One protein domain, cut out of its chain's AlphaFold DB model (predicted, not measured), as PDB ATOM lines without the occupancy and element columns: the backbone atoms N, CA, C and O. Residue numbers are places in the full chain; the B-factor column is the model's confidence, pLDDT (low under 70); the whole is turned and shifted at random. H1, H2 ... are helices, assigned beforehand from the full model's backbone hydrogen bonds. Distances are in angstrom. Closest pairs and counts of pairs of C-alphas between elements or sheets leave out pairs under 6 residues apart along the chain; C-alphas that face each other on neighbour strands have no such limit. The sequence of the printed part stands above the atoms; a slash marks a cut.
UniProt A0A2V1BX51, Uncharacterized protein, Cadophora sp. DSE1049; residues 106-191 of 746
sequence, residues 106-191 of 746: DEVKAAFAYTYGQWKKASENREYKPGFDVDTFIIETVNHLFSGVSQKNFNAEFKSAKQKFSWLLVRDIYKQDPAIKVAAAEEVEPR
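AT A GLANCE: This is residues 106 to 191 of the 746 residues of an uncharacterized protein of Cadophora sp. DSE1049 (UniProt A0A2V1BX51). Three helices, H1, H2 and H3, stand loosely side by side with their centres in a triangle, H2 running back against the other two, and a short fourth helix, H4, turns aside beyond the end of H3. The three are spaced widely, with no two helices clearly touching, and residues 177 to 191, with H4, stick out as an arm that adds to the length. The 86 printed residues hold four named helices, in the order H1, H2, H3, H4, and no named strand; the class is all helix. The whole is loose, with a radius of gyration of the C-alphas of 16.4 A, and elongated, spanning 52 by 31 by 19 A.

HOW THE PARTS SIT: Start at the longest helix, H3, residues 155 to 176. H1, residues 106 to 124, is near H3, with 9 pairs of C-alphas within 10 A but no pair within 8 A. H1 is also near H2, residues 134 to 146, again with 9 pairs within 10 A. H2 and H3 are apart. Past the end of H3, look for H4, residues 179 to 186: H3 and H4 are close but not clearly touching, and their closest C-alphas, those of Tyr 174 and Ile 180, are 7.2 A apart. Their lines stand about perpendicular, at 76 degrees. H4 is apart from H1 and from H2. Along the backbone, in H2 every O i to N i+4 pair is within hydrogen-bond range; in H1 it is 14 of 15, in H3 16 of 18 and in H4 3 of 4.

IN THESE COORDINATES: Find C-alpha 155 at (139.281, 73.628, 109.471); from there H3 runs 32.4 A to C-alpha 176 at (128.561, 92.474, 133.548). Go back to the first printed residue, Asp 106, whose C-alpha is at (128.799, 84.342, 104.978), and H1 runs 26.6 A to Glu 124. H2 begins at Val 134 and covers 18.4 A to Phe 146. H4, from Ala 179, ends with C-alpha 186 at (138.077, 87.570, 148.995).

THE WHOLE: The two C-alphas farthest apart, those of Asn 153 and Pro 190, are 52.2 A apart. Residues 125 to 137, 147 to 157 and 177 to 191 stand free; without them the body of 47 residues spans 29 by 21 by 20 A. The printed part has no cut. The link from H3 to H4 is tight, with 2 residues, and those from H1 to H2 and from H2 to H3 are short. The mean pLDDT of the printed part is 70.1, and 34 residues are under 70, among them residues 126 to 132, 148 to 158 and 178 to 191.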
ATOM      1  N   ASP A 106     129.507  83.095 104.685       81.19
ATOM      2  CA  ASP A 106     128.799  84.342 104.978       81.19
ATOM      3  C   ASP A 106     127.384  84.085 105.527       81.19
ATOM      4  O   ASP A 106     126.964  84.806 106.432       81.19
ATOM      5  N   GLU A 107     126.714  82.995 105.125       83.00
ATOM      6  CA  GLU A 107     125.538  82.464 105.842       83.00
ATOM      7  C   GLU A 107     125.884  82.116 107.295       83.00
ATOM      8  O   GLU A 107     125.189  82.555 108.209       83.00
ATOM      9  N   VAL A 108     127.003  81.415 107.529       81.25
ATOM     10  CA  VAL A 108     127.467  81.082 108.892       81.25
ATOM     11  C   VAL A 108     127.699  82.347 109.728       81.25
ATOM     12  O   VAL A 108     127.279  82.408 110.882       81.25
ATOM     13  N   LYS A 109     128.327  83.388 109.158       80.94
ATOM     14  CA  LYS A 109     128.523  84.681 109.846       80.94
ATOM     15  C   LYS A 109     127.197  85.388 110.132       80.94
ATOM     16  O   LYS A 109     127.069  85.992 111.193       80.94
ATOM     17  N   ALA A 110     126.230  85.326 109.217       83.19
ATOM     18  CA  ALA A 110     124.918  85.944 109.388       83.19
ATOM     19  C   ALA A 110     124.089  85.240 110.476       83.19
ATOM     20  O   ALA A 110     123.563  85.910 111.365       83.19
ATOM     21  N   ALA A 111     124.039  83.904 110.462       83.25
ATOM     22  CA  ALA A 111     123.381  83.104 111.496       83.25
ATOM     23  C   ALA A 111     124.010  83.346 112.881       83.25
ATOM     24  O   ALA A 111     123.297  83.591 113.850       83.25
ATOM     25  N   PHE A 112     125.342  83.379 112.955       82.88
ATOM     26  CA  PHE A 112     126.096  83.683 114.175       82.88
ATOM     27  C   PHE A 112     125.862  85.114 114.695       82.88
ATOM     28  O   PHE A 112     125.677  85.322 115.893       82.88
ATOM     29  N   ALA A 113     125.831  86.116 113.809       83.94
ATOM     30  CA  ALA A 113     125.518  87.495 114.188       83.94
ATOM     31  C   ALA A 113     124.071  87.637 114.693       83.94
ATOM     32  O   ALA A 113     123.816  88.404 115.623       83.94
ATOM     33  N   TYR A 114     123.137  86.874 114.116       88.19
ATOM     34  CA  TYR A 114     121.750  86.815 114.565       88.19
ATOM     35  C   TYR A 114     121.622  86.171 115.952       88.19
ATOM     36  O   TYR A 114     121.029  86.781 116.841       88.19
ATOM     37  N   THR A 115     122.205  84.989 116.186       82.81
ATOM     38  CA  THR A 115     122.088  84.294 117.481       82.81
ATOM     39  C   THR A 115     122.785  85.045 118.614       82.81
ATOM     40  O   THR A 115     122.184  85.211 119.675       82.81
ATOM     41  N   TYR A 116     123.975  85.609 118.384       83.81
ATOM     42  CA  TYR A 116     124.617  86.506 119.355       83.81
ATOM     43  C   TYR A 116     123.771  87.761 119.631       83.81
ATOM     44  O   TYR A 116     123.654  88.196 120.777       83.81
ATOM     45  N   GLY A 117     123.122  88.314 118.600       88.81
ATOM     46  CA  GLY A 117     122.198  89.441 118.731       88.81
ATOM     47  C   GLY A 117     120.921  89.129 119.520       88.81
ATOM     48  O   GLY A 117     120.360  90.043 120.122       88.81
ATOM     49  N   GLN A 118     120.472  87.869 119.554       83.12
ATOM     50  CA  GLN A 118     119.352  87.432 120.397       83.12
ATOM     51  C   GLN A 118     119.800  87.141 121.834       83.12
ATOM     52  O   GLN A 118     119.174  87.643 122.764       83.12
ATOM     53  N   TRP A 119     120.917  86.422 122.031       89.44
ATOM     54  CA  TRP A 119     121.494  86.186 123.366       89.44
ATOM     55  C   TRP A 119     121.749  87.501 124.105       89.44
ATOM     56  O   TRP A 119     121.340  87.662 125.251       89.44
ATOM     57  N   LYS A 120     122.344  88.483 123.415       84.69
ATOM     58  CA  LYS A 120     122.620  89.795 123.996       84.69
ATOM     59  C   LYS A 120     121.340  90.521 124.458       84.69
ATOM     60  O   LYS A 120     121.357  91.165 125.499       84.69
ATOM     61  N   LYS A 121     120.232  90.413 123.716       82.44
ATOM     62  CA  LYS A 121     118.947  91.007 124.129       82.44
ATOM     63  C   LYS A 121     118.351  90.302 125.346       82.44
ATOM     64  O   LYS A 121     117.808  90.970 126.217       82.44
ATOM     65  N   ALA A 122     118.473  88.976 125.423       74.50
ATOM     66  CA  ALA A 122     118.017  88.214 126.583       74.50
ATOM     67  C   ALA A 122     118.794  88.598 127.857       74.50
ATOM     68  O   ALA A 122     118.181  88.815 128.903       74.50
ATOM     69  N   SER A 123     120.121  88.763 127.769       78.00
ATOM     70  CA  SER A 123     120.937  89.196 128.914       78.00
ATOM     71  C   SER A 123     120.708  90.660 129.301       78.00
ATOM     72  O   SER A 123     120.635  90.961 130.491       78.00
ATOM     73  N   GLU A 124     120.499  91.566 128.338       83.31
ATOM     74  CA  GLU A 124     120.125  92.964 128.620       83.31
ATOM     75  C   GLU A 124     118.728  93.091 129.275       83.31
ATOM     76  O   GLU A 124     118.533  93.981 130.101       83.31
ATOM     77  N   ASN A 125     117.791  92.175 128.995       80.38
ATOM     78  CA  ASN A 125     116.438  92.170 129.575       80.38
ATOM     79  C   ASN A 125     116.331  91.570 130.995       80.38
ATOM     80  O   ASN A 125     115.281  91.704 131.621       80.38
ATOM     81  N   ARG A 126     117.370  90.891 131.511       61.53
ATOM     82  CA  ARG A 126     117.349  90.135 132.790       61.53
ATOM     83  C   ARG A 126     116.271  89.034 132.901       61.53
ATOM     84  O   ARG A 126     115.981  88.580 134.004       61.53
ATOM     85  N   GLU A 127     115.716  88.542 131.791       60.34
ATOM     86  CA  GLU A 127     114.702  87.466 131.770       60.34
ATOM     87  C   GLU A 127     115.307  86.059 131.980       60.34
ATOM     88  O   GLU A 127     115.024  85.117 131.239       60.34
ATOM     89  N   TYR A 128     116.140  85.896 133.011       64.50
ATOM     90  CA  TYR A 128     116.727  84.613 133.398       64.50
ATOM     91  C   TYR A 128     116.151  84.114 134.722       64.50
ATOM     92  O   TYR A 128     116.183  84.804 135.740       64.50
ATOM     93  N   LYS A 129     115.649  82.874 134.713       50.25
ATOM     94  CA  LYS A 129     115.363  82.135 135.947       50.25
ATOM     95  C   LYS A 129     116.689  81.709 136.598       50.25
ATOM     96  O   LYS A 129     117.602  81.330 135.859       50.25
ATOM     97  N   PRO A 130     116.797  81.694 137.938       45.19
ATOM     98  CA  PRO A 130     117.911  81.025 138.602       45.19
ATOM     99  C   PRO A 130     117.944  79.544 138.190       45.19
ATOM    100  O   PRO A 130     116.892  78.918 138.045       45.19
ATOM    101  N   GLY A 131     119.146  79.005 137.963       68.56
ATOM    102  CA  GLY A 131     119.352  77.639 137.458       68.56
ATOM    103  C   GLY A 131     119.458  77.495 135.930       68.56
ATOM    104  O   GLY A 131     119.446  76.374 135.437       68.56
ATOM    105  N   PHE A 132     119.562  78.587 135.162       69.56
ATOM    106  CA  PHE A 132     119.893  78.503 133.733       69.56
ATOM    107  C   PHE A 132     121.406  78.327 133.524       69.56
ATOM    108  O   PHE A 132     122.165  79.278 133.709       69.56
ATOM    109  N   ASP A 133     121.837  77.137 133.101       77.44
ATOM    110  CA  ASP A 133     123.229  76.897 132.711       77.44
ATOM    111  C   ASP A 133     123.543  77.534 131.342       77.44
ATOM    112  O   ASP A 133     123.062  77.117 130.282       77.44
ATOM    113  N   VAL A 134     124.380  78.570 131.390       73.25
ATOM    114  CA  VAL A 134     124.851  79.322 130.226       73.25
ATOM    115  C   VAL A 134     125.805  78.494 129.363       73.25
ATOM    116  O   VAL A 134     125.747  78.612 128.136       73.25
ATOM    117  N   ASP A 135     126.646  77.642 129.953       62.12
ATOM    118  CA  ASP A 135     127.627  76.852 129.208       62.12
ATOM    119  C   ASP A 135     126.953  75.693 128.469       62.12
ATOM    120  O   ASP A 135     127.200  75.538 127.268       62.12
ATOM    121  N   THR A 136     126.017  74.964 129.093       73.19
ATOM    122  CA  THR A 136     125.185  73.974 128.376       73.19
ATOM    123  C   THR A 136     124.429  74.623 127.216       73.19
ATOM    124  O   THR A 136     124.538  74.148 126.084       73.19
ATOM    125  N   PHE A 137     123.755  75.762 127.424       78.81
ATOM    126  CA  PHE A 137     123.042  76.454 126.340       78.81
ATOM    127  C   PHE A 137     123.963  76.865 125.177       78.81
ATOM    128  O   PHE A 137     123.584  76.751 124.004       78.81
ATOM    129  N   ILE A 138     125.182  77.330 125.468       75.12
ATOM    130  CA  ILE A 138     126.177  77.677 124.444       75.12
ATOM    131  C   ILE A 138     126.671  76.423 123.719       75.12
ATOM    132  O   ILE A 138     126.782  76.444 122.490       75.12
ATOM    133  N   ILE A 139     126.959  75.339 124.441       71.44
ATOM    134  CA  ILE A 139     127.429  74.070 123.876       71.44
ATOM    135  C   ILE A 139     126.360  73.470 122.956       71.44
ATOM    136  O   ILE A 139     126.671  73.157 121.805       71.44
ATOM    137  N   GLU A 140     125.107  73.386 123.401       73.88
ATOM    138  CA  GLU A 140     123.980  72.904 122.595       73.88
ATOM    139  C   GLU A 140     123.735  73.784 121.369       73.88
ATOM    140  O   GLU A 140     123.701  73.273 120.248       73.88
ATOM    141  N   THR A 141     123.648  75.108 121.539       78.38
ATOM    142  CA  THR A 141     123.412  76.040 120.421       78.38
ATOM    143  C   THR A 141     124.529  75.958 119.379       78.38
ATOM    144  O   THR A 141     124.263  75.937 118.177       78.38
ATOM    145  N   VAL A 142     125.792  75.867 119.808       76.50
ATOM    146  CA  VAL A 142     126.942  75.701 118.907       76.50
ATOM    147  C   VAL A 142     126.908  74.335 118.218       76.50
ATOM    148  O   VAL A 142     127.122  74.268 117.010       76.50
ATOM    149  N   ASN A 143     126.619  73.250 118.934       72.75
ATOM    150  CA  ASN A 143     126.571  71.910 118.345       72.75
ATOM    151  C   ASN A 143     125.412  71.771 117.342       72.75
ATOM    152  O   ASN A 143     125.614  71.240 116.250       72.75
ATOM    153  N   HIS A 144     124.235  72.321 117.650       75.50
ATOM    154  CA  HIS A 144     123.065  72.299 116.769       75.50
ATOM    155  C   HIS A 144     123.235  73.198 115.527       75.50
ATOM    156  O   HIS A 144     122.717  72.864 114.461       75.50
ATOM    157  N   LEU A 145     123.991  74.300 115.611       75.88
ATOM    158  CA  LEU A 145     124.328  75.136 114.445       75.88
ATOM    159  C   LEU A 145     125.366  74.500 113.503       75.88
ATOM    160  O   LEU A 145     125.492  74.943 112.362       75.88
ATOM    161  N   PHE A 146     126.129  73.496 113.952       65.56
ATOM    162  CA  PHE A 146     127.249  72.930 113.183       65.56
ATOM    163  C   PHE A 146     127.160  71.424 112.898       65.56
ATOM    164  O   PHE A 146     128.044  70.891 112.225       65.56
ATOM    165  N   SER A 147     126.090  70.746 113.323       71.12
ATOM    166  CA  SER A 147     125.858  69.314 113.075       71.12
ATOM    167  C   SER A 147     125.799  68.940 111.584       71.12
ATOM    168  O   SER A 147     126.263  67.865 111.211       71.12
ATOM    169  N   GLY A 148     125.302  69.832 110.718       58.19
ATOM    170  CA  GLY A 148     125.225  69.617 109.263       58.19
ATOM    171  C   GLY A 148     126.511  69.909 108.468       58.19
ATOM    172  O   GLY A 148     126.589  69.590 107.281       58.19
ATOM    173  N   VAL A 149     127.542  70.522 109.068       64.19
ATOM    174  CA  VAL A 149     128.680  71.071 108.302       64.19
ATOM    175  C   VAL A 149     129.814  70.051 108.134       64.19
ATOM    176  O   VAL A 149     130.579  69.767 109.056       64.19
ATOM    177  N   SER A 150     129.988  69.546 106.908       43.94
ATOM    178  CA  SER A 150     131.049  68.589 106.557       43.94
ATOM    179  C   SER A 150     132.460  69.126 106.861       43.94
ATOM    180  O   SER A 150     132.979  70.025 106.194       43.94
ATOM    181  N   GLN A 151     133.120  68.531 107.861       47.88
ATOM    182  CA  GLN A 151     134.349  69.044 108.494       47.88
ATOM    183  C   GLN A 151     135.586  69.179 107.578       47.88
ATOM    184  O   GLN A 151     136.603  69.753 107.989       47.88
ATOM    185  N   LYS A 152     135.549  68.622 106.360       44.22
ATOM    186  CA  LYS A 152     136.744  68.394 105.529       44.22
ATOM    187  C   LYS A 152     137.369  69.671 104.941       44.22
ATOM    188  O   LYS A 152     138.579  69.674 104.733       44.22
ATOM    189  N   ASN A 153     136.607  70.757 104.749       45.34
ATOM    190  CA  ASN A 153     137.068  71.913 103.954       45.34
ATOM    191  C   ASN A 153     137.342  73.231 104.719       45.34
ATOM    192  O   ASN A 153     137.998  74.104 104.159       45.34
ATOM    193  N   PHE A 154     136.908  73.404 105.979       52.78
ATOM    194  CA  PHE A 154     136.915  74.726 106.660       52.78
ATOM    195  C   PHE A 154     137.785  74.846 107.928       52.78
ATOM    196  O   PHE A 154     137.669  75.794 108.703       52.78
ATOM    197  N   ASN A 155     138.699  73.902 108.149       67.12
ATOM    198  CA  ASN A 155     139.281  73.628 109.471       67.12
ATOM    199  C   ASN A 155     140.073  74.780 110.148       67.12
ATOM    200  O   ASN A 155     140.213  74.766 111.370       67.12
ATOM    201  N   ALA A 156     140.604  75.758 109.401       58.06
ATOM    202  CA  ALA A 156     141.471  76.816 109.942       58.06
ATOM    203  C   ALA A 156     140.707  78.068 110.415       58.06
ATOM    204  O   ALA A 156     140.796  78.445 111.586       58.06
ATOM    205  N   GLU A 157     139.930  78.703 109.531       62.06
ATOM    206  CA  GLU A 157     139.179  79.920 109.872       62.06
ATOM    207  C   GLU A 157     138.077  79.634 110.901       62.06
ATOM    208  O   GLU A 157     137.903  80.410 111.840       62.06
ATOM    209  N   PHE A 158     137.429  78.467 110.803       67.56
ATOM    210  CA  PHE A 158     136.439  77.973 111.768       67.56
ATOM    211  C   PHE A 158     136.988  77.917 113.204       67.56
ATOM    212  O   PHE A 158     136.350  78.397 114.140       67.56
ATOM    213  N   LYS A 159     138.219  77.413 113.388       70.81
ATOM    214  CA  LYS A 159     138.878  77.381 114.706       70.81
ATOM    215  C   LYS A 159     139.203  78.782 115.225       70.81
ATOM    216  O   LYS A 159     139.007  79.043 116.409       70.81
ATOM    217  N   SER A 160     139.619  79.700 114.347       70.25
ATOM    218  CA  SER A 160     139.817  81.105 114.727       70.25
ATOM    219  C   SER A 160     138.502  81.783 115.131       70.25
ATOM    220  O   SER A 160     138.497  82.557 116.085       70.25
ATOM    221  N   ALA A 161     137.393  81.481 114.449       71.69
ATOM    222  CA  ALA A 161     136.069  82.000 114.784       71.69
ATOM    223  C   ALA A 161     135.579  81.484 116.147       71.69
ATOM    224  O   ALA A 161     135.268  82.304 117.012       71.69
ATOM    225  N   LYS A 162     135.608  80.162 116.390       78.38
ATOM    226  CA  LYS A 162     135.207  79.575 117.684       78.38
ATOM    227  C   LYS A 162     136.035  80.140 118.845       78.38
ATOM    228  O   LYS A 162     135.464  80.582 119.833       78.38
ATOM    229  N   GLN A 163     137.362  80.224 118.697       71.81
ATOM    230  CA  GLN A 163     138.236  80.770 119.744       71.81
ATOM    231  C   GLN A 163     137.984  82.265 120.020       71.81
ATOM    232  O   GLN A 163     138.003  82.687 121.176       71.81
ATOM    233  N   LYS A 164     137.720  83.073 118.983       75.00
ATOM    234  CA  LYS A 164     137.357  84.493 119.144       75.00
ATOM    235  C   LYS A 164     136.002  84.671 119.821       75.00
ATOM    236  O   LYS A 164     135.864  85.599 120.611       75.00
ATOM    237  N   PHE A 165     135.028  83.806 119.534       78.25
ATOM    238  CA  PHE A 165     133.714  83.857 120.173       78.25
ATOM    239  C   PHE A 165     133.806  83.578 121.673       78.25
ATOM    240  O   PHE A 165     133.411  84.438 122.456       78.25
ATOM    241  N   SER A 166     134.412  82.452 122.071       75.50
ATOM    242  CA  SER A 166     134.598  82.111 123.488       75.50
ATOM    243  C   SER A 166     135.323  83.225 124.251       75.50
ATOM    244  O   SER A 166     134.899  83.593 125.340       75.50
ATOM    245  N   TRP A 167     136.361  83.832 123.660       77.25
ATOM    246  CA  TRP A 167     137.070  84.941 124.305       77.25
ATOM    247  C   TRP A 167     136.225  86.218 124.436       77.25
ATOM    248  O   TRP A 167     136.284  86.875 125.469       77.25
ATOM    249  N   LEU A 168     135.431  86.582 123.421       81.69
ATOM    250  CA  LEU A 168     134.540  87.747 123.498       81.69
ATOM    251  C   LEU A 168     133.435  87.556 124.541       81.69
ATOM    252  O   LEU A 168     133.165  88.486 125.297       81.69
ATOM    253  N   LEU A 169     132.839  86.363 124.592       80.38
ATOM    254  CA  LEU A 169     131.741  86.042 125.497       80.38
ATOM    255  C   LEU A 169     132.215  85.999 126.959       80.38
ATOM    256  O   LEU A 169     131.661  86.719 127.783       80.38
ATOM    257  N   VAL A 170     133.318  85.297 127.260       76.81
ATOM    258  CA  VAL A 170     133.948  85.321 128.599       76.81
ATOM    259  C   VAL A 170     134.309  86.751 129.013       76.81
ATOM    260  O   VAL A 170     133.972  87.185 130.112       76.81
ATOM    261  N   ARG A 171     134.939  87.531 128.122       84.31
ATOM    262  CA  ARG A 171     135.336  88.924 128.401       84.31
ATOM    263  C   ARG A 171     134.149  89.830 128.731       84.31
ATOM    264  O   ARG A 171     134.332  90.798 129.465       84.31
ATOM    265  N   ASP A 172     132.976  89.585 128.156       80.88
ATOM    266  CA  ASP A 172     131.805  90.434 128.382       80.88
ATOM    267  C   ASP A 172     130.944  89.949 129.568       80.88
ATOM    268  O   ASP A 172     130.409  90.802 130.273       80.88
ATOM    269  N   ILE A 173     130.964  88.652 129.915       78.19
ATOM    270  CA  ILE A 173     130.486  88.140 131.221       78.19
ATOM    271  C   ILE A 173     131.279  88.784 132.373       78.19
ATOM    272  O   ILE A 173     130.695  89.452 133.224       78.19
ATOM    273  N   TYR A 174     132.618  88.727 132.330       72.06
ATOM    274  CA  TYR A 174     133.531  89.341 133.322       72.06
ATOM    275  C   TYR A 174     133.434  90.886 133.432       72.06
ATOM    276  O   TYR A 174     134.118  91.516 134.248       72.06
ATOM    277  N   LYS A 175     132.610  91.536 132.601       79.19
ATOM    278  CA  LYS A 175     132.271  92.964 132.716       79.19
ATOM    279  C   LYS A 175     130.893  93.221 133.307       79.19
ATOM    280  O   LYS A 175     130.707  94.301 133.860       79.19
ATOM    281  N   GLN A 176     129.947  92.306 133.116       74.19
ATOM    282  CA  GLN A 176     128.561  92.474 133.548       74.19
ATOM    283  C   GLN A 176     128.350  92.031 134.995       74.19
ATOM    284  O   GLN A 176     127.511  92.620 135.670       74.19
ATOM    285  N   ASP A 177     129.137  91.068 135.479       77.81
ATOM    286  CA  ASP A 177     129.057  90.593 136.859       77.81
ATOM    287  C   ASP A 177     130.150  91.224 137.758       77.81
ATOM    288  O   ASP A 177     131.348  91.026 137.509       77.81
ATOM    289  N   PRO A 178     129.782  92.019 138.784       66.12
ATOM    290  CA  PRO A 178     130.716  92.501 139.795       66.12
ATOM    291  C   PRO A 178     131.001  91.476 140.907       66.12
ATOM    292  O   PRO A 178     132.071  91.559 141.502       66.12
ATOM    293  N   ALA A 179     130.117  90.512 141.183       62.88
ATOM    294  CA  ALA A 179     130.291  89.535 142.262       62.88
ATOM    295  C   ALA A 179     131.466  88.587 141.981       62.88
ATOM    296  O   ALA A 179     132.276  88.333 142.869       62.88
ATOM    297  N   ILE A 180     131.655  88.188 140.716       62.72
ATOM    298  CA  ILE A 180     132.826  87.409 140.262       62.72
ATOM    299  C   ILE A 180     134.157  88.131 140.574       62.72
ATOM    300  O   ILE A 180     135.184  87.483 140.755       62.72
ATOM    301  N   LYS A 181     134.164  89.469 140.677       54.00
ATOM    302  CA  LYS A 181     135.362  90.247 141.055       54.00
ATOM    303  C   LYS A 181     135.562  90.386 142.560       54.00
ATOM    304  O   LYS A 181     136.682  90.671 142.962       54.00
ATOM    305  N   VAL A 182     134.504  90.232 143.356       62.81
ATOM    306  CA  VAL A 182     134.589  90.234 144.822       62.81
ATOM    307  C   VAL A 182     135.105  88.879 145.294       62.81
ATOM    308  O   VAL A 182     136.136  88.838 145.951       62.81
ATOM    309  N   ALA A 183     134.503  87.778 144.829       60.56
ATOM    310  CA  ALA A 183     134.954  86.422 145.156       60.56
ATOM    311  C   ALA A 183     136.445  86.193 144.819       60.56
ATOM    312  O   ALA A 183     137.200  85.677 145.635       60.56
ATOM    313  N   ALA A 184     136.900  86.674 143.654       50.19
ATOM    314  CA  ALA A 184     138.300  86.581 143.225       50.19
ATOM    315  C   ALA A 184     139.279  87.541 143.949       50.19
ATOM    316  O   ALA A 184     140.460  87.579 143.597       50.19
ATOM    317  N   ALA A 185     138.803  88.342 144.906       52.75
ATOM    318  CA  ALA A 185     139.624  89.142 145.819       52.75
ATOM    319  C   ALA A 185     139.563  88.580 147.252       52.75
ATOM    320  O   ALA A 185     140.590  88.455 147.911       52.75
ATOM    321  N   GLU A 186     138.371  88.168 147.686       63.62
ATOM    322  CA  GLU A 186     138.077  87.570 148.995       63.62
ATOM    323  C   GLU A 186     138.828  86.238 149.216       63.62
ATOM    324  O   GLU A 186     139.275  85.954 150.323       63.62
ATOM    325  N   GLU A 187     139.088  85.468 148.150       56.59
ATOM    326  CA  GLU A 187     139.926  84.250 148.180       56.59
ATOM    327  C   GLU A 187     141.447  84.535 148.310       56.59
ATOM    328  O   GLU A 187     142.239  83.621 148.547       56.59
ATOM    329  N   VAL A 188     141.889  85.791 148.150       47.59
ATOM    330  CA  VAL A 188     143.321  86.165 148.099       47.59
ATOM    331  C   VAL A 188     143.830  86.761 149.414       47.59
ATOM    332  O   VAL A 188     144.985  86.532 149.770       47.59
ATOM    333  N   GLU A 189     142.997  87.494 150.156       48.66
ATOM    334  CA  GLU A 189     143.408  88.144 151.410       48.66
ATOM    335  C   GLU A 189     143.786  87.192 152.571       48.66
ATOM    336  O   GLU A 189     144.803  87.476 153.212       48.66
ATOM    337  N   PRO A 190     143.099  86.058 152.855       49.31
ATOM    338  CA  PRO A 190     143.458  85.224 154.012       49.31
ATOM    339  C   PRO A 190     144.845  84.574 153.883       49.31
ATOM    340  O   PRO A 190     145.565  84.454 154.871       49.31
ATOM    341  N   ARG A 191     145.278  84.242 152.658       44.12
ATOM    342  CA  ARG A 191     146.589  83.617 152.402       44.12
ATOM    343  C   ARG A 191     147.796  84.498 152.729       44.12
ATOM    344  O   ARG A 191     148.889  83.968 152.875       44.12
TER     345      ARG A 191